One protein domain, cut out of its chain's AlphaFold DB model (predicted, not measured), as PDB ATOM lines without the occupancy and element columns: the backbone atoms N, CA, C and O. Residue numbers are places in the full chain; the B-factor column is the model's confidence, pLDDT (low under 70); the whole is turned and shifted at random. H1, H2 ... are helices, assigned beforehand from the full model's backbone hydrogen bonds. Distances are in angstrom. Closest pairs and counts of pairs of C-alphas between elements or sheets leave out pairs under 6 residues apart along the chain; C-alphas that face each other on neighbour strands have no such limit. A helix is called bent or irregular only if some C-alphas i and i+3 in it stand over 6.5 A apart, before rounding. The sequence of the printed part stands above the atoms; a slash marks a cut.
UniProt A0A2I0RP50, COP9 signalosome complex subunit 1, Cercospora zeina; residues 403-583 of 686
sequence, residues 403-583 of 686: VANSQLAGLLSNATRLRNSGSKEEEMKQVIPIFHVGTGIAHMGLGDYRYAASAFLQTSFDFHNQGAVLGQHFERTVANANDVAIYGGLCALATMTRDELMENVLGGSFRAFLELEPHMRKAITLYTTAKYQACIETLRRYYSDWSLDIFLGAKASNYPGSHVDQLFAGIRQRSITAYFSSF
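This is residues 403 to 583 of the 686 residues of the protein "COP9 signalosome complex subunit 1" of Cercospora zeina (UniProt A0A2I0RP50). Ten helices make an elongated body with H5 through its middle: on one side of H5 the chain zigzags through H1, H2 and H3, with H3 packed on H5, and on the other side H8, H9 and H10 join H5 in a four-helix bundle. H6 and H7 pack on H5 as well, while short H4 sits near H2 after a long loop. The printed part has 181 residues, with the ten named helices in the order H1 to H10 and no named strand; the class is all helix. It is compact, with a radius of gyration of the C-alphas of 16.3 A, and spans 54 by 35 by 26 A.

H1, residues 405 to 419, and H2, residues 425 to 446, form a helical hairpin at a shallow tilt of 18 degrees; their closest C-alphas, of Leu 408 and Ala 442, are 4.9 A apart. H2 has a kink of 31 degrees near residue 432 and is only just irregular, with C-alphas 430 and 433 6.54 A apart. Residues 436 to 444 of H2 touch H3, residues 449 to 457, in a second hairpin, closest at the C-alphas of Gly 440 and Ala 452, 4.1 A. H4, residues 474 to 477, is close to H2 but not clearly touching, with the C-alphas of Ile 434 and Phe 474 6.9 A apart. The hub is H5, residues 481 to 495, which touches six helices. It touches H3 at a steep tilt of 42 degrees, opposite ways, with the C-alphas of Ala 453 and Gly 488 closest at 4.9 A. Residues 489 to 493 of H5 touch H6, residues 498 to 506, closest at the C-alphas of Ala 492 and Leu 501, 7.1 A. H7, residues 511 to 516, touches H5 closest at the C-alphas of Ala 485 and Phe 513, 5.1 A. H5, H8 (residues 518 to 528), H9 (residues 532 to 547) and H10 (residues 563 to 580) form a bundle, helices side by side. Its closest C-alphas are those of Gly 489 and Met 520 for H5 and H8, 6.4 A; Ala 523 and Cys 535 for H8 and H9, 4.9 A; Tyr 532 and Ser 575 for H9 and H10, 6.1 A; and Ala 494 and Ile 571 for H5 and H10, 4.6 A. H9 has a kink of 42 degrees near residue 541 and is irregular, with C-alphas 541 and 544 7.3 A apart. Every O i to N i+4 pair is within hydrogen-bond range in H1, H3, H5, H8 and H10; the counts are 16 of 18 in H2, 4 of 5 in H6, 1 of 2 in H7 and 9 of 12 in H9, and H4 is too short for such a pair.

H1 begins at C-alpha 405 (-28.909, 2.400, 1.114) and is 21.3 A long. H2 measures 30.5 A, H5 20.9 A, H9 21.6 A and H10 25.7 A from first to last C-alpha. H5 begins at C-alpha 481 (-8.345, -10.189, 4.356), and H10 ends at C-alpha 580 (-19.630, -15.704, -28.424).

The C-alphas of Gly 471 and Phe 583, the two farthest apart, are 56.1 A apart. The links H3 to H4 and H9 to H10 are long, with 16 and 15 residues. The printed part has no cut; its mean pLDDT is 91.7, and no printed residue is under 70.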
ATOM      1  N   VAL A 403     -33.348  -2.757   2.927       86.44
ATOM      2  CA  VAL A 403     -32.241  -2.288   2.073       86.44
ATOM      3  C   VAL A 403     -31.512  -1.123   2.750       86.44
ATOM      4  O   VAL A 403     -32.104  -0.081   3.026       86.44
ATOM      5  N   ALA A 404     -30.209  -1.270   2.996       90.06
ATOM      6  CA  ALA A 404     -29.408  -0.351   3.813       90.06
ATOM      7  C   ALA A 404     -28.812   0.866   3.059       90.06
ATOM      8  O   ALA A 404     -27.751   1.367   3.434       90.06
ATOM      9  N   ASN A 405     -29.475   1.376   2.013       90.19
ATOM     10  CA  ASN A 405     -28.909   2.400   1.114       90.19
ATOM     11  C   ASN A 405     -28.419   3.668   1.838       90.19
ATOM     12  O   ASN A 405     -27.329   4.161   1.555       90.19
ATOM     13  N   SER A 406     -29.195   4.199   2.787       90.44
ATOM     14  CA  SER A 406     -28.828   5.421   3.519       90.44
ATOM     15  C   SER A 406     -27.603   5.224   4.421       90.44
ATOM     16  O   SER A 406     -26.777   6.128   4.552       90.44
ATOM     17  N   GLN A 407     -27.441   4.024   4.979       93.00
ATOM     18  CA  GLN A 407     -26.391   3.712   5.952       93.00
ATOM     19  C   GLN A 407     -25.075   3.477   5.208       93.00
ATOM     20  O   GLN A 407     -24.026   3.993   5.595       93.00
ATOM     21  N   LEU A 408     -25.155   2.802   4.058       93.81
ATOM     22  CA  LEU A 408     -24.042   2.623   3.127       93.81
ATOM     23  C   LEU A 408     -23.608   3.957   2.489       93.81
ATOM     24  O   LEU A 408     -22.413   4.211   2.341       93.81
ATOM     25  N   ALA A 409     -24.544   4.865   2.188       93.25
ATOM     26  CA  ALA A 409     -24.205   6.226   1.761       93.25
ATOM     27  C   ALA A 409     -23.484   7.017   2.874       93.25
ATOM     28  O   ALA A 409     -22.513   7.733   2.606       93.25
ATOM     29  N   GLY A 410     -23.909   6.845   4.131       93.00
ATOM     30  CA  GLY A 410     -23.209   7.355   5.313       93.00
ATOM     31  C   GLY A 410     -21.767   6.848   5.394       93.00
ATOM     32  O   GLY A 410     -20.841   7.659   5.515       93.00
ATOM     33  N   LEU A 411     -21.563   5.538   5.216       96.19
ATOM     34  CA  LEU A 411     -20.248   4.891   5.168       96.19
ATOM     35  C   LEU A 411     -19.343   5.498   4.081       96.19
ATOM     36  O   LEU A 411     -18.226   5.913   4.396       96.19
ATOM     37  N   LEU A 412     -19.829   5.652   2.841       95.50
ATOM     38  CA  LEU A 412     -19.074   6.295   1.749       95.50
ATOM     39  C   LEU A 412     -18.662   7.730   2.083       95.50
ATOM     40  O   LEU A 412     -17.527   8.145   1.820       95.50
ATOM     41  N   SER A 413     -19.587   8.503   2.655       94.50
ATOM     42  CA  SER A 413     -19.336   9.903   2.989       94.50
ATOM     43  C   SER A 413     -18.247  10.045   4.057       94.50
ATOM     44  O   SER A 413     -17.369  10.903   3.930       94.50
ATOM     45  N   ASN A 414     -18.257   9.171   5.067       94.38
ATOM     46  CA  ASN A 414     -17.274   9.156   6.145       94.38
ATOM     47  C   ASN A 414     -15.921   8.629   5.666       94.38
ATOM     48  O   ASN A 414     -14.901   9.245   5.962       94.38
ATOM     49  N   ALA A 415     -15.905   7.583   4.838       94.50
ATOM     50  CA  ALA A 415     -14.682   7.079   4.222       94.50
ATOM     51  C   ALA A 415     -14.012   8.155   3.342       94.50
ATOM     52  O   ALA A 415     -12.816   8.425   3.454       94.50
ATOM     53  N   THR A 416     -14.784   8.875   2.526       93.69
ATOM     54  CA  THR A 416     -14.247   9.972   1.701       93.69
ATOM     55  C   THR A 416     -13.646  11.091   2.556       93.69
ATOM     56  O   THR A 416     -12.629  11.682   2.189       93.69
ATOM     57  N   ARG A 417     -14.244  11.391   3.714       92.81
ATOM     58  CA  ARG A 417     -13.700  12.378   4.661       92.81
ATOM     59  C   ARG A 417     -12.439  11.881   5.364       92.81
ATOM     60  O   ARG A 417     -11.523  12.678   5.537       92.81
ATOM     61  N   LEU A 418     -12.379  10.592   5.700       92.31
ATOM     62  CA  LEU A 418     -11.208   9.930   6.277       92.31
ATOM     63  C   LEU A 418      -9.990  10.041   5.348       92.31
ATOM     64  O   LEU A 418      -8.907  10.394   5.799       92.31
ATOM     65  N   ARG A 419     -10.176   9.841   4.037       90.50
ATOM     66  CA  ARG A 419      -9.102  10.008   3.041       90.50
ATOM     67  C   ARG A 419      -8.613  11.457   2.907       90.50
ATOM     68  O   ARG A 419      -7.456  11.689   2.576       90.50
ATOM     69  N   ASN A 420      -9.494  12.429   3.135       89.19
ATOM     70  CA  ASN A 420      -9.228  13.851   2.896       89.19
ATOM     71  C   ASN A 420      -8.833  14.630   4.167       89.19
ATOM     72  O   ASN A 420      -8.780  15.858   4.130       89.19
ATOM     73  N   SER A 421      -8.585  13.955   5.292       80.00
ATOM     74  CA  SER A 421      -8.313  14.591   6.591       80.00
ATOM     75  C   SER A 421      -6.942  15.270   6.693       80.00
ATOM     76  O   SER A 421      -6.754  16.118   7.566       80.00
ATOM     77  N   GLY A 422      -6.004  14.957   5.790       79.31
ATOM     78  CA  GLY A 422      -4.693  15.613   5.710       79.31
ATOM     79  C   GLY A 422      -3.713  15.218   6.822       79.31
ATOM     80  O   GLY A 422      -2.875  16.032   7.207       79.31
ATOM     81  N   SER A 423      -3.829  14.001   7.364       84.88
ATOM     82  CA  SER A 423      -2.922  13.472   8.394       84.88
ATOM     83  C   SER A 423      -1.509  13.174   7.880       84.88
ATOM     84  O   SER A 423      -1.227  13.221   6.684       84.88
ATOM     85  N   LYS A 424      -0.607  12.843   8.814       87.62
ATOM     86  CA  LYS A 424       0.772  12.428   8.517       87.62
ATOM     87  C   LYS A 424       0.790  11.217   7.579       87.62
ATOM     88  O   LYS A 424      -0.076  10.351   7.662       87.62
ATOM     89  N   GLU A 425       1.817  11.127   6.738       87.88
ATOM     90  CA  GLU A 425       1.925  10.074   5.720       87.88
ATOM     91  C   GLU A 425       1.919   8.654   6.317       87.88
ATOM     92  O   GLU A 425       1.271   7.768   5.768       87.88
ATOM     93  N   GLU A 426       2.569   8.437   7.465       87.12
ATOM     94  CA  GLU A 426       2.590   7.136   8.161       87.12
ATOM     95  C   GLU A 426       1.195   6.685   8.612       87.12
ATOM     96  O   GLU A 426       0.795   5.548   8.378       87.12
ATOM     97  N   GLU A 427       0.420   7.596   9.202       88.38
ATOM     98  CA  GLU A 427      -0.958   7.326   9.618       88.38
ATOM     99  C   GLU A 427      -1.857   7.098   8.398       88.38
ATOM    100  O   GLU A 427      -2.699   6.205   8.391       88.38
ATOM    101  N   MET A 428      -1.650   7.861   7.322       88.12
ATOM    102  CA  MET A 428      -2.404   7.679   6.082       88.12
ATOM    103  C   MET A 428      -2.124   6.324   5.434       88.12
ATOM    104  O   MET A 428      -3.067   5.695   4.968       88.12
ATOM    105  N   LYS A 429      -0.885   5.817   5.472       90.25
ATOM    106  CA  LYS A 429      -0.576   4.451   5.010       90.25
ATOM    107  C   LYS A 429      -1.383   3.393   5.761       90.25
ATOM    108  O   LYS A 429      -1.810   2.425   5.145       90.25
ATOM    109  N   GLN A 430      -1.649   3.606   7.050       90.44
ATOM    110  CA  GLN A 430      -2.472   2.695   7.846       90.44
ATOM    111  C   GLN A 430      -3.978   2.857   7.586       90.44
ATOM    112  O   GLN A 430      -4.737   1.893   7.599       90.44
ATOM    113  N   VAL A 431      -4.432   4.082   7.352       92.06
ATOM    114  CA  VAL A 431      -5.855   4.407   7.202       92.06
ATOM    115  C   VAL A 431      -6.375   4.145   5.779       92.06
ATOM    116  O   VAL A 431      -7.548   3.815   5.598       92.06
ATOM    117  N   ILE A 432      -5.523   4.271   4.757       92.44
ATOM    118  CA  ILE A 432      -5.888   4.104   3.341       92.44
ATOM    119  C   ILE A 432      -6.463   2.708   3.028       92.44
ATOM    120  O   ILE A 432      -7.501   2.651   2.367       92.44
ATOM    121  N   PRO A 433      -5.879   1.587   3.494       93.69
ATOM    122  CA  PRO A 433      -6.473   0.271   3.273       93.69
ATOM    123  C   PRO A 433      -7.877   0.154   3.881       93.69
ATOM    124  O   PRO A 433      -8.801  -0.292   3.207       93.69
ATOM    125  N   ILE A 434      -8.084   0.673   5.098       94.00
ATOM    126  CA  ILE A 434      -9.401   0.694   5.759       94.00
ATOM    127  C   ILE A 434     -10.413   1.521   4.952       94.00
ATOM    128  O   ILE A 434     -11.571   1.127   4.795       94.00
ATOM    129  N   PHE A 435      -9.979   2.654   4.391       94.31
ATOM    130  CA  PHE A 435     -10.786   3.447   3.465       94.31
ATOM    131  C   PHE A 435     -11.223   2.626   2.240       94.31
ATOM    132  O   PHE A 435     -12.403   2.646   1.879       94.31
ATOM    133  N   HIS A 436     -10.302   1.899   1.607       95.56
ATOM    134  CA  HIS A 436     -10.599   1.081   0.430       95.56
ATOM    135  C   HIS A 436     -11.571  -0.061   0.744       95.56
ATOM    136  O   HIS A 436     -12.555  -0.229   0.025       95.56
ATOM    137  N   VAL A 437     -11.382  -0.767   1.862       95.94
ATOM    138  CA  VAL A 437     -12.308  -1.825   2.299       95.94
ATOM    139  C   VAL A 437     -13.693  -1.249   2.614       95.94
ATOM    140  O   VAL A 437     -14.698  -1.745   2.107       95.94
ATOM    141  N   GLY A 438     -13.768  -0.159   3.383       95.50
ATOM    142  CA  GLY A 438     -15.043   0.474   3.732       95.50
ATOM    143  C   GLY A 438     -15.802   1.023   2.520       95.50
ATOM    144  O   GLY A 438     -17.019   0.865   2.428       95.50
ATOM    145  N   THR A 439     -15.099   1.632   1.558       96.31
ATOM    146  CA  THR A 439     -15.714   2.088   0.298       96.31
ATOM    147  C   THR A 439     -16.137   0.931  -0.600       96.31
ATOM    148  O   THR A 439     -17.207   1.006  -1.203       96.31
ATOM    149  N   GLY A 440     -15.352  -0.147  -0.651       96.38
ATOM    150  CA  GLY A 440     -15.684  -1.367  -1.382       96.38
ATOM    151  C   GLY A 440     -16.976  -2.006  -0.879       96.38
ATOM    152  O   GLY A 440     -17.890  -2.234  -1.672       96.38
ATOM    153  N   ILE A 441     -17.098  -2.206   0.439       95.75
ATOM    154  CA  ILE A 441     -18.309  -2.761   1.071       95.75
ATOM    155  C   ILE A 441     -19.519  -1.866   0.793       95.75
ATOM    156  O   ILE A 441     -20.595  -2.356   0.448       95.75
ATOM    157  N   ALA A 442     -19.348  -0.546   0.888       95.50
ATOM    158  CA  ALA A 442     -20.441   0.383   0.656       95.50
ATOM    159  C   ALA A 442     -20.938   0.369  -0.799       95.50
ATOM    160  O   ALA A 442     -22.141   0.281  -1.030       95.50
ATOM    161  N   HIS A 443     -20.030   0.407  -1.781       95.44
ATOM    162  CA  HIS A 443     -20.404   0.294  -3.193       95.44
ATOM    163  C   HIS A 443     -21.017  -1.069  -3.518       95.44
ATOM    164  O   HIS A 443     -21.986  -1.127  -4.272       95.44
ATOM    165  N   MET A 444     -20.506  -2.150  -2.924       94.69
ATOM    166  CA  MET A 444     -21.066  -3.489  -3.095       94.69
ATOM    167  C   MET A 444     -22.515  -3.546  -2.602       94.69
ATOM    168  O   MET A 444     -23.390  -3.956  -3.359       94.69
ATOM    169  N   GLY A 445     -22.786  -3.046  -1.392       91.88
ATOM    170  CA  GLY A 445     -24.139  -3.009  -0.835       91.88
ATOM    171  C   GLY A 445     -25.107  -2.091  -1.600       91.88
ATOM    172  O   GLY A 445     -26.311  -2.330  -1.602       91.88
ATOM    173  N   LEU A 446     -24.600  -1.065  -2.294       92.06
ATOM    174  CA  LEU A 446     -25.402  -0.213  -3.187       92.06
ATOM    175  C   LEU A 446     -25.656  -0.846  -4.570       92.06
ATOM    176  O   LEU A 446     -26.507  -0.352  -5.310       92.06
ATOM    177  N   GLY A 447     -24.954  -1.932  -4.915       91.75
ATOM    178  CA  GLY A 447     -25.024  -2.601  -6.222       91.75
ATOM    179  C   GLY A 447     -24.038  -2.064  -7.272       91.75
ATOM    180  O   GLY A 447     -24.077  -2.483  -8.427       91.75
ATOM    181  N   ASP A 448     -23.123  -1.171  -6.888       93.81
ATOM    182  CA  ASP A 448     -22.105  -0.570  -7.757       93.81
ATOM    183  C   ASP A 448     -20.835  -1.442  -7.835       93.81
ATOM    184  O   ASP A 448     -19.732  -1.040  -7.448       93.81
ATOM    185  N   TYR A 449     -20.961  -2.658  -8.370       95.75
ATOM    186  CA  TYR A 449     -19.894  -3.669  -8.315       95.75
ATOM    187  C   TYR A 449     -18.577  -3.264  -8.993       95.75
ATOM    188  O   TYR A 449     -17.508  -3.678  -8.550       95.75
ATOM    189  N   ARG A 450     -18.609  -2.427 -10.041       95.50
ATOM    190  CA  ARG A 450     -17.379  -1.977 -10.727       95.50
ATOM    191  C   ARG A 450     -16.549  -1.042  -9.843       95.50
ATOM    192  O   ARG A 450     -15.321  -1.139  -9.812       95.50
ATOM    193  N   TYR A 451     -17.216  -0.145  -9.117       95.88
ATOM    194  CA  TYR A 451     -16.557   0.737  -8.154       95.88
ATOM    195  C   TYR A 451     -16.095  -0.046  -6.926       95.88
ATOM    196  O   TYR A 451     -14.975   0.174  -6.470       95.88
ATOM    197  N   ALA A 452     -16.895  -1.016  -6.467       96.75
ATOM    198  CA  ALA A 452     -16.508  -1.923  -5.390       96.75
ATOM    199  C   ALA A 452     -15.232  -2.708  -5.734       96.75
ATOM    200  O   ALA A 452     -14.269  -2.668  -4.972       96.75
ATOM    201  N   ALA A 453     -15.176  -3.333  -6.918       96.38
ATOM    202  CA  ALA A 453     -13.989  -4.037  -7.406       96.38
ATOM    203  C   ALA A 453     -12.760  -3.120  -7.417       96.38
ATOM    204  O   ALA A 453     -11.722  -3.457  -6.861       96.38
ATOM    205  N   SER A 454     -12.899  -1.924  -7.996       95.50
ATOM    206  CA  SER A 454     -11.799  -0.957  -8.076       95.50
ATOM    207  C   SER A 454     -11.283  -0.545  -6.693       95.50
ATOM    208  O   SER A 454     -10.079  -0.387  -6.518       95.50
ATOM    209  N   ALA A 455     -12.177  -0.382  -5.711       96.12
ATOM    210  CA  ALA A 455     -11.803  -0.058  -4.340       96.12
ATOM    211  C   ALA A 455     -11.065  -1.223  -3.666       96.12
ATOM    212  O   ALA A 455      -9.970  -1.014  -3.152       96.12
ATOM    213  N   PHE A 456     -11.595  -2.449  -3.737       96.19
ATOM    214  CA  PHE A 456     -10.950  -3.621  -3.134       96.19
ATOM    215  C   PHE A 456      -9.573  -3.910  -3.739       96.19
ATOM    216  O   PHE A 456      -8.628  -4.143  -2.988       96.19
ATOM    217  N   LEU A 457      -9.422  -3.807  -5.064       94.81
ATOM    218  CA  LEU A 457      -8.144  -4.026  -5.755       94.81
ATOM    219  C   LEU A 457      -7.060  -2.997  -5.387       94.81
ATOM    220  O   LEU A 457      -5.875  -3.298  -5.496       94.81
ATOM    221  N   GLN A 458      -7.449  -1.794  -4.949       93.81
ATOM    222  CA  GLN A 458      -6.524  -0.752  -4.481       93.81
ATOM    223  C   GLN A 458      -6.084  -0.939  -3.021       93.81
ATOM    224  O   GLN A 458      -5.207  -0.214  -2.550       93.81
ATOM    225  N   THR A 459      -6.667  -1.895  -2.296       93.94
ATOM    226  CA  THR A 459      -6.289  -2.195  -0.910       93.94
ATOM    227  C   THR A 459      -4.879  -2.790  -0.879       93.94
ATOM    228  O   THR A 459      -4.594  -3.750  -1.593       93.94
ATOM    229  N   SER A 460      -3.987  -2.230  -0.054       92.06
ATOM    230  CA  SER A 460      -2.666  -2.831   0.186       92.06
ATOM    231  C   SER A 460      -2.803  -4.107   1.014       92.06
ATOM    232  O   SER A 460      -3.643  -4.169   1.913       92.06
ATOM    233  N   PHE A 461      -1.939  -5.094   0.767       92.25
ATOM    234  CA  PHE A 461      -1.876  -6.314   1.576       92.25
ATOM    235  C   PHE A 461      -1.444  -6.048   3.026       92.25
ATOM    236  O   PHE A 461      -1.730  -6.860   3.897       92.25
ATOM    237  N   ASP A 462      -0.871  -4.872   3.314       88.69
ATOM    238  CA  ASP A 462      -0.563  -4.415   4.681       88.69
ATOM    239  C   ASP A 462      -1.798  -4.335   5.595       88.69
ATOM    240  O   ASP A 462      -1.660  -4.209   6.807       88.69
ATOM    241  N   PHE A 463      -3.006  -4.384   5.020       90.06
ATOM    242  CA  PHE A 463      -4.249  -4.537   5.773       90.06
ATOM    243  C   PHE A 463      -4.299  -5.850   6.565       90.06
ATOM    244  O   PHE A 463      -4.915  -5.898   7.627       90.06
ATOM    245  N   HIS A 464      -3.658  -6.906   6.061       91.12
ATOM    246  CA  HIS A 464      -3.627  -8.198   6.723       91.12
ATOM    247  C   HIS A 464      -2.662  -8.170   7.917       91.12
ATOM    248  O   HIS A 464      -1.474  -7.886   7.756       91.12
ATOM    249  N   ASN A 465      -3.155  -8.494   9.113       85.62
ATOM    250  CA  ASN A 465      -2.422  -8.426  10.385       85.62
ATOM    251  C   ASN A 465      -1.980  -7.009  10.794       85.62
ATOM    252  O   ASN A 465      -1.011  -6.843  11.540       85.62
ATOM    253  N   GLN A 466      -2.701  -5.977  10.352       83.62
ATOM    254  CA  GLN A 466      -2.358  -4.579  10.631       83.62
ATOM    255  C   GLN A 466      -2.512  -4.187  12.119       83.62
ATOM    256  O   GLN A 466      -1.946  -3.190  12.576       83.62
ATOM    257  N   GLY A 467      -3.272  -4.962  12.899       87.12
ATOM    258  CA  GLY A 467      -3.555  -4.668  14.305       87.12
ATOM    259  C   GLY A 467      -4.577  -3.538  14.491       87.12
ATOM    260  O   GLY A 467      -5.452  -3.329  13.652       87.12
ATOM    261  N   ALA A 468      -4.529  -2.848  15.637       88.62
ATOM    262  CA  ALA A 468      -5.463  -1.762  15.950       88.62
ATOM    263  C   ALA A 468      -4.963  -0.448  15.354       88.62
ATOM    264  O   ALA A 468      -3.883   0.025  15.707       88.62
ATOM    265  N   VAL A 469      -5.791   0.197  14.536       87.88
ATOM    266  CA  VAL A 469      -5.521   1.540  14.015       87.88
ATOM    267  C   VAL A 469      -6.432   2.518  14.741       87.88
ATOM    268  O   VAL A 469      -7.654   2.411  14.666       87.88
ATOM    269  N   LEU A 470      -5.841   3.460  15.483       86.50
ATOM    270  CA  LEU A 470      -6.567   4.476  16.265       86.50
ATOM    271  C   LEU A 470      -7.645   3.877  17.197       86.50
ATOM    272  O   LEU A 470      -8.734   4.425  17.343       86.50
ATOM    273  N   GLY A 471      -7.339   2.730  17.816       81.94
ATOM    274  CA  GLY A 471      -8.242   2.037  18.742       81.94
ATOM    275  C   GLY A 471      -9.336   1.196  18.074       81.94
ATOM    276  O   GLY A 471     -10.238   0.734  18.766       81.94
ATOM    277  N   GLN A 472      -9.279   0.988  16.754       85.75
ATOM    278  CA  GLN A 472     -10.219   0.146  16.010       85.75
ATOM    279  C   GLN A 472      -9.490  -0.966  15.244       85.75
ATOM    280  O   GLN A 472      -8.573  -0.708  14.464       85.75
ATOM    281  N   HIS A 473      -9.921  -2.211  15.443       90.00
ATOM    282  CA  HIS A 473      -9.410  -3.395  14.744       90.00
ATOM    283  C   HIS A 473     -10.295  -3.746  13.542       90.00
ATOM    284  O   HIS A 473     -11.050  -4.714  13.585       90.00
ATOM    285  N   PHE A 474     -10.220  -2.953  12.473       89.69
ATOM    286  CA  PHE A 474     -11.158  -3.050  11.343       89.69
ATOM    287  C   PHE A 474     -11.158  -4.423  10.638       89.69
ATOM    288  O   PHE A 474     -12.217  -4.886  10.220       89.69
ATOM    289  N   GLU A 475     -10.003  -5.096  10.554       91.31
ATOM    290  CA  GLU A 475      -9.871  -6.450   9.981       91.31
ATOM    291  C   GLU A 475     -10.732  -7.483  10.730       91.31
ATOM    292  O   GLU A 475     -11.436  -8.275  10.109       91.31
ATOM    293  N   ARG A 476     -10.742  -7.433  12.070       92.25
ATOM    294  CA  ARG A 476     -11.506  -8.372  12.911       92.25
ATOM    295  C   ARG A 476     -12.950  -7.922  13.129       92.25
ATOM    296  O   ARG A 476     -13.834  -8.756  13.284       92.25
ATOM    297  N   THR A 477     -13.225  -6.618  13.163       91.94
ATOM    298  CA  THR A 477     -14.578  -6.117  13.461       91.94
ATOM    299  C   THR A 477     -15.468  -5.960  12.237       91.94
ATOM    300  O   THR A 477     -16.686  -6.019  12.390       91.94
ATOM    301  N   VAL A 478     -14.909  -5.747  11.038       92.81
ATOM    302  CA  VAL A 478     -15.685  -5.481   9.814       92.81
ATOM    303  C   VAL A 478     -15.494  -6.566   8.766       92.81
ATOM    304  O   VAL A 478     -16.455  -7.277   8.473       92.81
ATOM    305  N   ALA A 479     -14.301  -6.681   8.186       92.88
ATOM    306  CA  ALA A 479     -14.027  -7.606   7.089       92.88
ATOM    307  C   ALA A 479     -12.569  -8.060   7.119       92.88
ATOM    308  O   ALA A 479     -11.660  -7.225   7.131       92.88
ATOM    309  N   ASN A 480     -12.370  -9.376   7.093       93.44
ATOM    310  CA  ASN A 480     -11.043  -9.984   7.114       93.44
ATOM    311  C   ASN A 480     -10.383  -9.902   5.719       93.44
ATOM    312  O   ASN A 480     -11.052  -9.683   4.710       93.44
ATOM    313  N   ALA A 481      -9.071 -10.121   5.626       93.44
ATOM    314  CA  ALA A 481      -8.345 -10.189   4.356       93.44
ATOM    315  C   ALA A 481      -8.924 -11.248   3.389       93.44
ATOM    316  O   ALA A 481      -8.965 -11.014   2.179       93.44
ATOM    317  N   ASN A 482      -9.445 -12.363   3.918       93.88
ATOM    318  CA  ASN A 482     -10.148 -13.389   3.134       93.88
ATOM    319  C   ASN A 482     -11.437 -12.836   2.498       93.88
ATOM    320  O   ASN A 482     -11.675 -13.032   1.306       93.88
ATOM    321  N   ASP A 483     -12.230 -12.070   3.258       94.50
ATOM    322  CA  ASP A 483     -13.443 -11.421   2.744       94.50
ATOM    323  C   ASP A 483     -13.094 -10.447   1.617       94.50
ATOM    324  O   ASP A 483     -13.735 -10.443   0.570       94.50
ATOM    325  N   VAL A 484     -12.033  -9.649   1.792       95.75
ATOM    326  CA  VAL A 484     -11.556  -8.705   0.770       95.75
ATOM    327  C   VAL A 484     -11.161  -9.437  -0.516       95.75
ATOM    328  O   VAL A 484     -11.496  -8.966  -1.608       95.75
ATOM    329  N   ALA A 485     -10.512 -10.603  -0.406       95.81
ATOM    330  CA  ALA A 485     -10.169 -11.451  -1.546       95.81
ATOM    331  C   ALA A 485     -11.422 -11.921  -2.308       95.81
ATOM    332  O   ALA A 485     -11.468 -11.838  -3.541       95.81
ATOM    333  N   ILE A 486     -12.453 -12.364  -1.583       95.69
ATOM    334  CA  ILE A 486     -13.713 -12.858  -2.154       95.69
ATOM    335  C   ILE A 486     -14.525 -11.708  -2.760       95.69
ATOM    336  O   ILE A 486     -14.914 -11.784  -3.926       95.69
ATOM    337  N   TYR A 487     -14.748 -10.622  -2.013       96.56
ATOM    338  CA  TYR A 487     -15.529  -9.464  -2.461       96.56
ATOM    339  C   TYR A 487     -14.889  -8.810  -3.684       96.56
ATOM    340  O   TYR A 487     -15.557  -8.594  -4.699       96.56
ATOM    341  N   GLY A 488     -13.582  -8.542  -3.617       95.69
ATOM    342  CA  GLY A 488     -12.823  -7.978  -4.726       95.69
ATOM    343  C   GLY A 488     -12.791  -8.912  -5.934       95.69
ATOM    344  O   GLY A 488     -13.057  -8.466  -7.050       95.69
ATOM    345  N   GLY A 489     -12.545 -10.208  -5.717       95.50
ATOM    346  CA  GLY A 489     -12.483 -11.217  -6.775       95.50
ATOM    347  C   GLY A 489     -13.805 -11.396  -7.524       95.50
ATOM    348  O   GLY A 489     -13.818 -11.337  -8.754       95.50
ATOM    349  N   LEU A 490     -14.924 -11.540  -6.807       96.06
ATOM    350  CA  LEU A 490     -16.255 -11.680  -7.410       96.06
ATOM    351  C   LEU A 490     -16.692 -10.411  -8.140       96.06
ATOM    352  O   LEU A 490     -17.139 -10.486  -9.287       96.06
ATOM    353  N   CYS A 491     -16.528  -9.242  -7.513       96.38
ATOM    354  CA  CYS A 491     -16.884  -7.971  -8.139       96.38
ATOM    355  C   CYS A 491     -16.038  -7.715  -9.395       96.38
ATOM    356  O   CYS A 491     -16.567  -7.262 -10.415       96.38
ATOM    357  N   ALA A 492     -14.739  -8.032  -9.356       96.12
ATOM    358  CA  ALA A 492     -13.853  -7.895 -10.507       96.12
ATOM    359  C   ALA A 492     -14.251  -8.857 -11.631       96.12
ATOM    360  O   ALA A 492     -14.419  -8.428 -12.773       96.12
ATOM    361  N   LEU A 493     -14.488 -10.135 -11.322       95.31
ATOM    362  CA  LEU A 493     -14.897 -11.135 -12.310       95.31
ATOM    363  C   LEU A 493     -16.233 -10.765 -12.980       95.31
ATOM    364  O   LEU A 493     -16.380 -10.889 -14.198       95.31
ATOM    365  N   ALA A 494     -17.181 -10.223 -12.215       94.75
ATOM    366  CA  ALA A 494     -18.475  -9.789 -12.726       94.75
ATOM    367  C   ALA A 494     -18.422  -8.503 -13.570       94.75
ATOM    368  O   ALA A 494     -19.323  -8.292 -14.374       94.75
ATOM    369  N   THR A 495     -17.395  -7.647 -13.449       94.31
ATOM    370  CA  THR A 495     -17.420  -6.297 -14.067       94.31
ATOM    371  C   THR A 495     -16.214  -5.896 -14.922       94.31
ATOM    372  O   THR A 495     -16.372  -5.079 -15.832       94.31
ATOM    373  N   MET A 496     -15.022  -6.440 -14.668       93.31
ATOM    374  CA  MET A 496     -13.772  -6.048 -15.334       93.31
ATOM    375  C   MET A 496     -13.477  -6.871 -16.584       93.31
ATOM    376  O   MET A 496     -13.780  -8.063 -16.632       93.31
ATOM    377  N   THR A 497     -12.899  -6.263 -17.619       92.19
ATOM    378  CA  THR A 497     -12.552  -6.939 -18.884       92.19
ATOM    379  C   THR A 497     -11.477  -8.015 -18.694       92.19
ATOM    380  O   THR A 497     -10.826  -8.096 -17.656       92.19
ATOM    381  N   ARG A 498     -11.286  -8.877 -19.705       91.38
ATOM    382  CA  ARG A 498     -10.262  -9.934 -19.656       91.38
ATOM    383  C   ARG A 498      -8.860  -9.356 -19.428       91.38
ATOM    384  O   ARG A 498      -8.118  -9.911 -18.624       91.38
ATOM    385  N   ASP A 499      -8.542  -8.241 -20.079       91.94
ATOM    386  CA  ASP A 499      -7.246  -7.569 -19.949       91.94
ATOM    387  C   ASP A 499      -7.091  -6.946 -18.558       91.94
ATOM    388  O   ASP A 499      -6.088  -7.174 -17.886       91.94
ATOM    389  N   GLU A 500      -8.137  -6.275 -18.062       93.44
ATOM    390  CA  GLU A 500      -8.161  -5.724 -16.703       93.44
ATOM    391  C   GLU A 500      -7.969  -6.821 -15.635       93.44
ATOM    392  O   GLU A 500      -7.265  -6.596 -14.653       93.44
ATOM    393  N   LEU A 501      -8.553  -8.013 -15.815       93.56
ATOM    394  CA  LEU A 501      -8.365  -9.153 -14.905       93.56
ATOM    395  C   LEU A 501      -6.930  -9.699 -14.942       93.56
ATOM    396  O   LEU A 501      -6.379 -10.074 -13.906       93.56
ATOM    397  N   MET A 502      -6.309  -9.745 -16.119       92.81
ATOM    398  CA  MET A 502      -4.924 -10.198 -16.260       92.81
ATOM    399  C   MET A 502      -3.942  -9.204 -15.630       92.81
ATOM    400  O   MET A 502      -3.088  -9.614 -14.847       92.81
ATOM    401  N   GLU A 503      -4.090  -7.914 -15.928       92.62
ATOM    402  CA  GLU A 503      -3.171  -6.866 -15.476       92.62
ATOM    403  C   GLU A 503      -3.388  -6.491 -14.005       92.62
ATOM    404  O   GLU A 503      -2.444  -6.517 -13.218       92.62
ATOM    405  N   ASN A 504      -4.627  -6.183 -13.607       90.00
ATOM    406  CA  ASN A 504      -4.905  -5.593 -12.293       90.00
ATOM    407  C   ASN A 504      -5.154  -6.632 -11.194       90.00
ATOM    408  O   ASN A 504      -4.928  -6.338 -10.023       90.00
ATOM    409  N   VAL A 505      -5.632  -7.832 -11.546       91.62
ATOM    410  CA  VAL A 505      -6.051  -8.843 -10.559       91.62
ATOM    411  C   VAL A 505      -5.019  -9.959 -10.422       91.62
ATOM    412  O   VAL A 505      -4.517 -10.198  -9.327       91.62
ATOM    413  N   LEU A 506      -4.661 -10.626 -11.524       91.56
ATOM    414  CA  LEU A 506      -3.685 -11.725 -11.503       91.56
ATOM    415  C   LEU A 506      -2.226 -11.241 -11.489       91.56
ATOM    416  O   LEU A 506      -1.378 -11.907 -10.887       91.56
ATOM    417  N   GLY A 507      -1.947 -10.118 -12.160       86.69
ATOM    418  CA  GLY A 507      -0.633  -9.470 -12.218       86.69
ATOM    419  C   GLY A 507      -0.424  -8.335 -11.210       86.69
ATOM    420  O   GLY A 507       0.709  -7.888 -11.037       86.69
ATOM    421  N   GLY A 508      -1.487  -7.873 -10.545       87.31
ATOM    422  CA  GLY A 508      -1.449  -6.731  -9.632       87.31
ATOM    423  C   GLY A 508      -1.121  -7.086  -8.178       87.31
ATOM    424  O   GLY A 508      -0.939  -8.248  -7.812       87.31
ATOM    425  N   SER A 509      -1.116  -6.064  -7.316       88.00
ATOM    426  CA  SER A 509      -0.906  -6.199  -5.863       88.00
ATOM    427  C   SER A 509      -1.971  -7.056  -5.174       88.00
ATOM    428  O   SER A 509      -1.700  -7.671  -4.145       88.00
ATOM    429  N   PHE A 510      -3.167  -7.153  -5.761       93.56
ATOM    430  CA  PHE A 510      -4.267  -7.957  -5.234       93.56
ATOM    431  C   PHE A 510      -3.997  -9.470  -5.259       93.56
ATOM    432  O   PHE A 510      -4.668 -10.241  -4.575       93.56
ATOM    433  N   ARG A 511      -2.975  -9.914  -6.001       93.31
ATOM    434  CA  ARG A 511      -2.566 -11.317  -6.046       93.31
ATOM    435  C   ARG A 511      -2.292 -11.901  -4.654       93.31
ATOM    436  O   ARG A 511      -2.642 -13.054  -4.432       93.31
ATOM    437  N   ALA A 512      -1.719 -11.119  -3.737       93.31
ATOM    438  CA  ALA A 512      -1.437 -11.567  -2.371       93.31
ATOM    439  C   ALA A 512      -2.721 -11.942  -1.603       93.31
ATOM    440  O   ALA A 512      -2.760 -12.967  -0.930       93.31
ATOM    441  N   PHE A 513      -3.816 -11.194  -1.786       94.50
ATOM    442  CA  PHE A 513      -5.124 -11.561  -1.228       94.50
ATOM    443  C   PHE A 513      -5.679 -12.845  -1.859       94.50
ATOM    444  O   PHE A 513      -6.225 -13.698  -1.169       94.50
ATOM    445  N   LEU A 514      -5.490 -13.036  -3.168       94.06
ATOM    446  CA  LEU A 514      -5.918 -14.254  -3.870       94.06
ATOM    447  C   LEU A 514      -5.119 -15.512  -3.492       94.06
ATOM    448  O   LEU A 514      -5.522 -16.617  -3.855       94.06
ATOM    449  N   GLU A 515      -3.976 -15.371  -2.821       93.50
ATOM    450  CA  GLU A 515      -3.239 -16.508  -2.260       93.50
ATOM    451  C   GLU A 515      -3.889 -17.043  -0.985       93.50
ATOM    452  O   GLU A 515      -3.807 -18.247  -0.748       93.50
ATOM    453  N   LEU A 516      -4.602 -16.188  -0.240       93.12
ATOM    454  CA  LEU A 516      -5.442 -16.607   0.881       93.12
ATOM    455  C   LEU A 516      -6.630 -17.444   0.392       93.12
ATOM    456  O   LEU A 516      -6.966 -18.452   1.005       93.12
ATOM    457  N   GLU A 517      -7.210 -17.069  -0.755       93.44
ATOM    458  CA  GLU A 517      -8.369 -17.749  -1.341       93.44
ATOM    459  C   GLU A 517      -8.076 -18.353  -2.730       93.44
ATOM    460  O   GLU A 517      -8.461 -17.807  -3.778       93.44
ATOM    461  N   PRO A 518      -7.420 -19.533  -2.785       92.56
ATOM    462  CA  PRO A 518      -6.947 -20.125  -4.037       92.56
ATOM    463  C   PRO A 518      -8.082 -20.531  -4.984       92.56
ATOM    464  O   PRO A 518      -7.883 -20.593  -6.202       92.56
ATOM    465  N   HIS A 519      -9.279 -20.796  -4.454       91.88
ATOM    466  CA  HIS A 519     -10.452 -21.142  -5.249       91.88
ATOM    467  C   HIS A 519     -10.927 -19.953  -6.104       91.88
ATOM    468  O   HIS A 519     -11.232 -20.132  -7.288       91.88
ATOM    469  N   MET A 520     -10.873 -18.733  -5.559       94.62
ATOM    470  CA  MET A 520     -11.169 -17.499  -6.290       94.62
ATOM    471  C   MET A 520     -10.124 -17.248  -7.381       94.62
ATOM    472  O   MET A 520     -10.463 -17.015  -8.544       94.62
ATOM    473  N   ARG A 521      -8.834 -17.408  -7.047       94.50
ATOM    474  CA  ARG A 521      -7.736 -17.299  -8.023       94.50
ATOM    475  C   ARG A 521      -7.910 -18.273  -9.187       94.50
ATOM    476  O   ARG A 521      -7.718 -17.904 -10.350       94.50
ATOM    477  N   LYS A 522      -8.282 -19.521  -8.885       94.75
ATOM    478  CA  LYS A 522      -8.546 -20.558  -9.887       94.75
ATOM    479  C   LYS A 522      -9.716 -20.169 -10.789       94.75
ATOM    480  O   LYS A 522      -9.574 -20.270 -12.003       94.75
ATOM    481  N   ALA A 523     -10.828 -19.688 -10.231       94.94
ATOM    482  CA  ALA A 523     -11.989 -19.261 -11.013       94.94
ATOM    483  C   ALA A 523     -11.641 -18.131 -11.999       94.94
ATOM    484  O   ALA A 523     -11.948 -18.240 -13.188       94.94
ATOM    485  N   ILE A 524     -10.915 -17.103 -11.544       94.62
ATOM    486  CA  ILE A 524     -10.463 -15.991 -12.397       94.62
ATOM    487  C   ILE A 524      -9.519 -16.498 -13.499       94.62
ATOM    488  O   ILE A 524      -9.680 -16.144 -14.665       94.62
ATOM    489  N   THR A 525      -8.586 -17.396 -13.167       95.19
ATOM    490  CA  THR A 525      -7.667 -18.012 -14.147       95.19
ATOM    491  C   THR A 525      -8.409 -18.841 -15.205       95.19
ATOM    492  O   THR A 525      -8.060 -18.833 -16.387       95.19
ATOM    493  N   LEU A 526      -9.457 -19.570 -14.811       94.88
ATOM    494  CA  LEU A 526     -10.288 -20.337 -15.744       94.88
ATOM    495  C   LEU A 526     -11.049 -19.412 -16.700       94.88
ATOM    496  O   LEU A 526     -11.115 -19.695 -17.896       94.88
ATOM    497  N   TYR A 527     -11.550 -18.280 -16.207       93.75
ATOM    498  CA  TYR A 527     -12.195 -17.271 -17.045       93.75
ATOM    499  C   TYR A 527     -11.215 -16.643 -18.048       93.75
ATOM    500  O   TYR A 527     -11.510 -16.559 -19.241       93.75
ATOM    501  N   THR A 528     -10.010 -16.259 -17.609       93.00
ATOM    502  CA  THR A 528      -9.008 -15.639 -18.495       93.00
ATOM    503  C   THR A 528      -8.410 -16.611 -19.513       93.00
ATOM    504  O   THR A 528      -7.919 -16.169 -20.551       93.00
ATOM    505  N   THR A 529      -8.493 -17.922 -19.274       93.75
ATOM    506  CA  THR A 529      -8.100 -18.981 -20.224       93.75
ATOM    507  C   THR A 529      -9.263 -19.504 -21.078       93.75
ATOM    508  O   THR A 529      -9.105 -20.514 -21.759       93.75
ATOM    509  N   ALA A 530     -10.413 -18.813 -21.074       91.50
ATOM    510  CA  ALA A 530     -11.628 -19.153 -21.827       91.50
ATOM    511  C   ALA A 530     -12.253 -20.524 -21.481       91.50
ATOM    512  O   ALA A 530     -13.016 -21.094 -22.259       91.50
ATOM    513  N   LYS A 531     -11.981 -21.052 -20.280       92.56
ATOM    514  CA  LYS A 531     -12.588 -22.280 -19.741       92.56
ATOM    515  C   LYS A 531     -13.829 -21.943 -18.906       92.56
ATOM    516  O   LYS A 531     -13.863 -22.174 -17.696       92.56
ATOM    517  N   TYR A 532     -14.846 -21.373 -19.552       91.19
ATOM    518  CA  TYR A 532     -16.013 -20.785 -18.877       91.19
ATOM    519  C   TYR A 532     -16.866 -21.793 -18.095       91.19
ATOM    520  O   TYR A 532     -17.261 -21.504 -16.968       91.19
ATOM    521  N   GLN A 533     -17.090 -22.992 -18.638       89.88
ATOM    522  CA  GLN A 533     -17.865 -24.035 -17.957       89.88
ATOM    523  C   GLN A 533     -17.225 -24.427 -16.615       89.88
ATOM    524  O   GLN A 533     -17.877 -24.387 -15.575       89.88
ATOM    525  N   ALA A 534     -15.918 -24.708 -16.620       91.75
ATOM    526  CA  ALA A 534     -15.169 -25.046 -15.411       91.75
ATOM    527  C   ALA A 534     -15.097 -23.876 -14.412       91.75
ATOM    528  O   ALA A 534     -15.067 -24.098 -13.201       91.75
ATOM    529  N   CYS A 535     -15.065 -22.631 -14.905       93.56
ATOM    530  CA  CYS A 535     -15.136 -21.433 -14.068       93.56
ATOM    531  C   CYS A 535     -16.464 -21.388 -13.298       93.56
ATOM    532  O   CYS A 535     -16.452 -21.354 -12.069       93.56
ATOM    533  N   ILE A 536     -17.596 -21.475 -14.004       90.62
ATOM    534  CA  ILE A 536     -18.937 -21.437 -13.398       90.62
ATOM    535  C   ILE A 536     -19.137 -22.614 -12.441       90.62
ATOM    536  O   ILE A 536     -19.673 -22.428 -11.352       90.62
ATOM    537  N   GLU A 537     -18.674 -23.811 -12.799       90.25
ATOM    538  CA  GLU A 537     -18.749 -24.975 -11.914       90.25
ATOM    539  C   GLU A 537     -17.929 -24.771 -10.631       90.25
ATOM    540  O   GLU A 537     -18.398 -25.092  -9.541       90.25
ATOM    541  N   THR A 538     -16.731 -24.185 -10.738       91.69
ATOM    542  CA  THR A 538     -15.910 -23.849  -9.566       91.69
ATOM    543  C   THR A 538     -16.632 -22.846  -8.667       91.69
ATOM    544  O   THR A 538     -16.678 -23.056  -7.461       91.69
ATOM    545  N   LEU A 539     -17.238 -21.798  -9.235       91.50
ATOM    546  CA  LEU A 539     -17.995 -20.800  -8.472       91.50
ATOM    547  C   LEU A 539     -19.232 -21.411  -7.797       91.50
ATOM    548  O   LEU A 539     -19.486 -21.145  -6.627       91.50
ATOM    549  N   ARG A 540     -19.977 -22.277  -8.498       89.62
ATOM    550  CA  ARG A 540     -21.173 -22.947  -7.960       89.62
ATOM    551  C   ARG A 540     -20.886 -23.772  -6.709       89.62
ATOM    552  O   ARG A 540     -21.743 -23.842  -5.838       89.62
ATOM    553  N   ARG A 541     -19.692 -24.361  -6.592       89.50
ATOM    554  CA  ARG A 541     -19.306 -25.142  -5.404       89.50
ATOM    555  C   ARG A 541     -19.244 -24.301  -4.126       89.50
ATOM    556  O   ARG A 541     -19.558 -24.826  -3.070       89.50
ATOM    557  N   TYR A 542     -18.888 -23.023  -4.244       89.94
ATOM    558  CA  TYR A 542     -18.751 -22.087  -3.119       89.94
ATOM    559  C   TYR A 542     -19.932 -21.119  -2.988       89.94
ATOM    560  O   TYR A 542     -19.941 -20.264  -2.108       89.94
ATOM    561  N   TYR A 543     -20.949 -21.252  -3.846       89.56
ATOM    562  CA  TYR A 543     -22.137 -20.403  -3.806       89.56
ATOM    563  C   TYR A 543     -22.816 -20.452  -2.430       89.56
ATOM    564  O   TYR A 543     -23.118 -19.403  -1.860       89.56
ATOM    565  N   SER A 544     -22.998 -21.659  -1.881       88.38
ATOM    566  CA  SER A 544     -23.608 -21.855  -0.565       88.38
ATOM    567  C   SER A 544     -22.821 -21.124   0.520       88.38
ATOM    568  O   SER A 544     -23.426 -20.407   1.306       88.38
ATOM    569  N   ASP A 545     -21.489 -21.208   0.514       89.75
ATOM    570  CA  ASP A 545     -20.636 -20.566   1.519       89.75
ATOM    571  C   ASP A 545     -20.716 -19.031   1.441       89.75
ATOM    572  O   ASP A 545     -20.898 -18.359   2.454       89.75
ATOM    573  N   TRP A 546     -20.667 -18.453   0.236       91.19
ATOM    574  CA  TRP A 546     -20.760 -16.997   0.056       91.19
ATOM    575  C   TRP A 546     -22.154 -16.432   0.331       91.19
ATOM    576  O   TRP A 546     -22.281 -15.265   0.696       91.19
ATOM    577  N   SER A 547     -23.202 -17.248   0.190       90.81
ATOM    578  CA  SER A 547     -24.573 -16.852   0.529       90.81
ATOM    579  C   SER A 547     -24.796 -16.667   2.036       90.81
ATOM    580  O   SER A 547     -25.754 -16.002   2.429       90.81
ATOM    581  N   LEU A 548     -23.913 -17.233   2.869       91.50
ATOM    582  CA  LEU A 548     -23.944 -17.116   4.329       91.50
ATOM    583  C   LEU A 548     -23.236 -15.862   4.854       91.50
ATOM    584  O   LEU A 548     -23.342 -15.549   6.041       91.50
ATOM    585  N   ASP A 549     -22.513 -15.137   4.001       93.31
ATOM    586  CA  ASP A 549     -21.890 -13.879   4.388       93.31
ATOM    587  C   ASP A 549     -22.931 -12.757   4.501       93.31
ATOM    588  O   ASP A 549     -23.824 -12.619   3.668       93.31
ATOM    589  N   ILE A 550     -22.794 -11.908   5.520       92.94
ATOM    590  CA  ILE A 550     -23.783 -10.869   5.818       92.94
ATOM    591  C   ILE A 550     -23.903  -9.812   4.713       92.94
ATOM    592  O   ILE A 550     -24.997  -9.296   4.494       92.94
ATOM    593  N   PHE A 551     -22.810  -9.480   4.017       93.06
ATOM    594  CA  PHE A 551     -22.807  -8.430   3.001       93.06
ATOM    595  C   PHE A 551     -23.109  -8.989   1.612       93.06
ATOM    596  O   PHE A 551     -23.880  -8.381   0.872       93.06
ATOM    597  N   LEU A 552     -22.551 -10.148   1.252       92.56
ATOM    598  CA  LEU A 552     -22.843 -10.808  -0.025       92.56
ATOM    599  C   LEU A 552     -24.233 -11.463  -0.045       92.56
ATOM    600  O   LEU A 552     -24.951 -11.368  -1.043       92.56
ATOM    601  N   GLY A 553     -24.625 -12.102   1.056       88.62
ATOM    602  CA  GLY A 553     -25.927 -12.741   1.248       88.62
ATOM    603  C   GLY A 553     -27.069 -11.754   1.511       88.62
ATOM    604  O   GLY A 553     -28.239 -12.152   1.546       88.62
ATOM    605  N   ALA A 554     -26.774 -10.460   1.675       88.00
ATOM    606  CA  ALA A 554     -27.792  -9.418   1.773       88.00
ATOM    607  C   ALA A 554     -28.581  -9.265   0.465       88.00
ATOM    608  O   ALA A 554     -28.078  -9.532  -0.628       88.00
ATOM    609  N   LYS A 555     -29.831  -8.799   0.585       86.12
ATOM    610  CA  LYS A 555     -30.674  -8.460  -0.566       86.12
ATOM    611  C   LYS A 555     -30.089  -7.269  -1.313       86.12
ATOM    612  O   LYS A 555     -29.837  -6.222  -0.711       86.12
ATOM    613  N   ALA A 556     -29.945  -7.418  -2.620       82.81
ATOM    614  CA  ALA A 556     -29.508  -6.336  -3.478       82.81
ATOM    615  C   ALA A 556     -30.642  -5.319  -3.694       82.81
ATOM    616  O   ALA A 556     -31.808  -5.672  -3.838       82.81
ATOM    617  N   SER A 557     -30.305  -4.030  -3.742       75.81
ATOM    618  CA  SER A 557     -31.281  -2.945  -3.938       75.81
ATOM    619  C   SER A 557     -31.988  -3.008  -5.297       75.81
ATOM    620  O   SER A 557     -33.162  -2.664  -5.408       75.81
ATOM    621  N   ASN A 558     -31.266  -3.461  -6.323       80.56
ATOM    622  CA  ASN A 558     -31.690  -3.447  -7.723       80.56
ATOM    623  C   ASN A 558     -31.992  -4.852  -8.273       80.56
ATOM    624  O   ASN A 558     -32.133  -5.014  -9.485       80.56
ATOM    625  N   TYR A 559     -32.039  -5.875  -7.414       82.56
ATOM    626  CA  TYR A 559     -32.203  -7.266  -7.827       82.56
ATOM    627  C   TYR A 559     -33.023  -8.039  -6.780       82.56
ATOM    628  O   TYR A 559     -32.839  -7.813  -5.587       82.56
ATOM    629  N   PRO A 560     -33.940  -8.941  -7.182       80.94
ATOM    630  CA  PRO A 560     -34.830  -9.632  -6.242       80.94
ATOM    631  C   PRO A 560     -34.099 -10.591  -5.284       80.94
ATOM    632  O   PRO A 560     -34.623 -10.916  -4.220       80.94
ATOM    633  N   GLY A 561     -32.905 -11.050  -5.665       86.62
ATOM    634  CA  GLY A 561     -32.067 -11.964  -4.888       86.62
ATOM    635  C   GLY A 561     -30.978 -11.286  -4.051       86.62
ATOM    636  O   GLY A 561     -30.994 -10.084  -3.773       86.62
ATOM    637  N   SER A 562     -30.010 -12.098  -3.637       91.31
ATOM    638  CA  SER A 562     -28.806 -11.645  -2.941       91.31
ATOM    639  C   SER A 562     -27.803 -10.977  -3.889       91.31
ATOM    640  O   SER A 562     -27.899 -11.108  -5.115       91.31
ATOM    641  N   HIS A 563     -26.792 -10.294  -3.343       92.31
ATOM    642  CA  HIS A 563     -25.689  -9.809  -4.176       92.31
ATOM    643  C   HIS A 563     -24.918 -10.961  -4.839       92.31
ATOM    644  O   HIS A 563     -24.441 -10.775  -5.959       92.31
ATOM    645  N   VAL A 564     -24.836 -12.142  -4.207       93.25
ATOM    646  CA  VAL A 564     -24.257 -13.350  -4.830       93.25
ATOM    647  C   VAL A 564     -25.014 -13.709  -6.107       93.25
ATOM    648  O   VAL A 564     -24.388 -13.900  -7.147       93.25
ATOM    649  N   ASP A 565     -26.346 -13.727  -6.064       91.62
ATOM    650  CA  ASP A 565     -27.179 -14.065  -7.228       91.62
ATOM    651  C   ASP A 565     -26.949 -13.096  -8.386       91.62
ATOM    652  O   ASP A 565     -26.727 -13.505  -9.528       91.62
ATOM    653  N   GLN A 566     -26.927 -11.800  -8.075       92.69
ATOM    654  CA  GLN A 566     -26.694 -10.761  -9.069       92.69
ATOM    655  C   GLN A 566     -25.284 -10.852  -9.678       92.69
ATOM    656  O   GLN A 566     -25.122 -10.710 -10.893       92.69
ATOM    657  N   LEU A 567     -24.261 -11.125  -8.861       94.31
ATOM    658  CA  LEU A 567     -22.885 -11.314  -9.323       94.31
ATOM    659  C   LEU A 567     -22.756 -12.565 -10.201       94.31
ATOM    660  O   LEU A 567     -22.139 -12.497 -11.262       94.31
ATOM    661  N   PHE A 568     -23.376 -13.685  -9.820       92.75
ATOM    662  CA  PHE A 568     -23.367 -14.919 -10.612       92.75
ATOM    663  C   PHE A 568     -24.081 -14.747 -11.953       92.75
ATOM    664  O   PHE A 568     -23.552 -15.180 -12.980       92.75
ATOM    665  N   ALA A 569     -25.231 -14.069 -11.968       90.06
ATOM    666  CA  ALA A 569     -25.934 -13.723 -13.200       90.06
ATOM    667  C   ALA A 569     -25.053 -12.854 -14.115       90.06
ATOM    668  O   ALA A 569     -24.912 -13.152 -15.302       90.06
ATOM    669  N   GLY A 570     -24.375 -11.846 -13.554       91.44
ATOM    670  CA  GLY A 570     -23.429 -11.007 -14.291       91.44
ATOM    671  C   GLY A 570     -22.239 -11.792 -14.855       91.44
ATOM    672  O   GLY A 570     -21.890 -11.638 -16.026       91.44
ATOM    673  N   ILE A 571     -21.635 -12.686 -14.066       93.50
ATOM    674  CA  ILE A 571     -20.518 -13.537 -14.511       93.50
ATOM    675  C   ILE A 571     -20.963 -14.474 -15.637       93.50
ATOM    676  O   ILE A 571     -20.242 -14.630 -16.628       93.50
ATOM    677  N   ARG A 572     -22.152 -15.077 -15.521       92.19
ATOM    678  CA  ARG A 572     -22.727 -15.946 -16.556       92.19
ATOM    679  C   ARG A 572     -22.957 -15.175 -17.853       92.19
ATOM    680  O   ARG A 572     -22.428 -15.574 -18.888       92.19
ATOM    681  N   GLN A 573     -23.653 -14.043 -17.780       91.06
ATOM    682  CA  GLN A 573     -23.933 -13.178 -18.926       91.06
ATOM    683  C   GLN A 573     -22.646 -12.772 -19.650       91.06
ATOM    684  O   GLN A 573     -22.534 -12.882 -20.870       91.06
ATOM    685  N   ARG A 574     -21.624 -12.363 -18.896       91.06
ATOM    686  CA  ARG A 574     -20.333 -11.971 -19.468       91.06
ATOM    687  C   ARG A 574     -19.556 -13.139 -20.051       91.06
ATOM    688  O   ARG A 574     -18.907 -12.960 -21.076       91.06
ATOM    689  N   SER A 575     -19.634 -14.315 -19.436       92.06
ATOM    690  CA  SER A 575     -19.013 -15.531 -19.966       92.06
ATOM    691  C   SER A 575     -19.627 -15.925 -21.311       92.06
ATOM    692  O   SER A 575     -18.885 -16.260 -22.228       92.06
ATOM    693  N   ILE A 576     -20.952 -15.805 -21.461       91.12
ATOM    694  CA  ILE A 576     -21.658 -16.033 -22.730       91.12
ATOM    695  C   ILE A 576     -21.206 -15.016 -23.787       91.12
ATOM    696  O   ILE A 576     -20.798 -15.415 -24.877       91.12
ATOM    697  N   THR A 577     -21.195 -13.716 -23.468       91.25
ATOM    698  CA  THR A 577     -20.726 -12.677 -24.405       91.25
ATOM    699  C   THR A 577     -19.258 -12.879 -24.796       91.25
ATOM    700  O   THR A 577     -18.900 -12.743 -25.965       91.25
ATOM    701  N   ALA A 578     -18.397 -13.237 -23.840       89.62
ATOM    702  CA  ALA A 578     -16.978 -13.469 -24.094       89.62
ATOM    703  C   ALA A 578     -16.753 -14.724 -24.954       89.62
ATOM    704  O   ALA A 578     -15.961 -14.676 -25.894       89.62
ATOM    705  N   TYR A 579     -17.495 -15.804 -24.694       90.88
ATOM    706  CA  TYR A 579     -17.484 -17.015 -25.512       90.88
ATOM    707  C   TYR A 579     -17.931 -16.715 -26.946       90.88
ATOM    708  O   TYR A 579     -17.203 -17.023 -27.887       90.88
ATOM    709  N   PHE A 580     -19.067 -16.032 -27.114       90.50
ATOM    710  CA  PHE A 580     -19.630 -15.704 -28.424       90.50
ATOM    711  C   PHE A 580     -18.727 -14.786 -29.257       90.50
ATOM    712  O   PHE A 580     -18.665 -14.938 -30.469       90.50
ATOM    713  N   SER A 581     -17.959 -13.888 -28.625       87.75
ATOM    714  CA  SER A 581     -17.096 -12.934 -29.345       87.75
ATOM    715  C   SER A 581     -16.037 -13.577 -30.257       87.75
ATOM    716  O   SER A 581     -15.525 -12.917 -31.157       87.75
ATOM    717  N   SER A 582     -15.714 -14.857 -30.042       87.06
ATOM    718  CA  SER A 582     -14.743 -15.607 -30.849       87.06
ATOM    719  C   SER A 582     -15.362 -16.336 -32.050       87.06
ATOM    720  O   SER A 582     -14.623 -16.909 -32.851       87.06
ATOM    721  N   PHE A 583     -16.691 -16.331 -32.192       88.75
ATOM    722  CA  PHE A 583     -17.417 -17.083 -33.214       88.75
ATOM    723  C   PHE A 583     -18.311 -16.163 -34.050       88.75
ATOM    724  O   PHE A 583     -18.899 -15.211 -33.546       88.75
TER     725      PHE A 583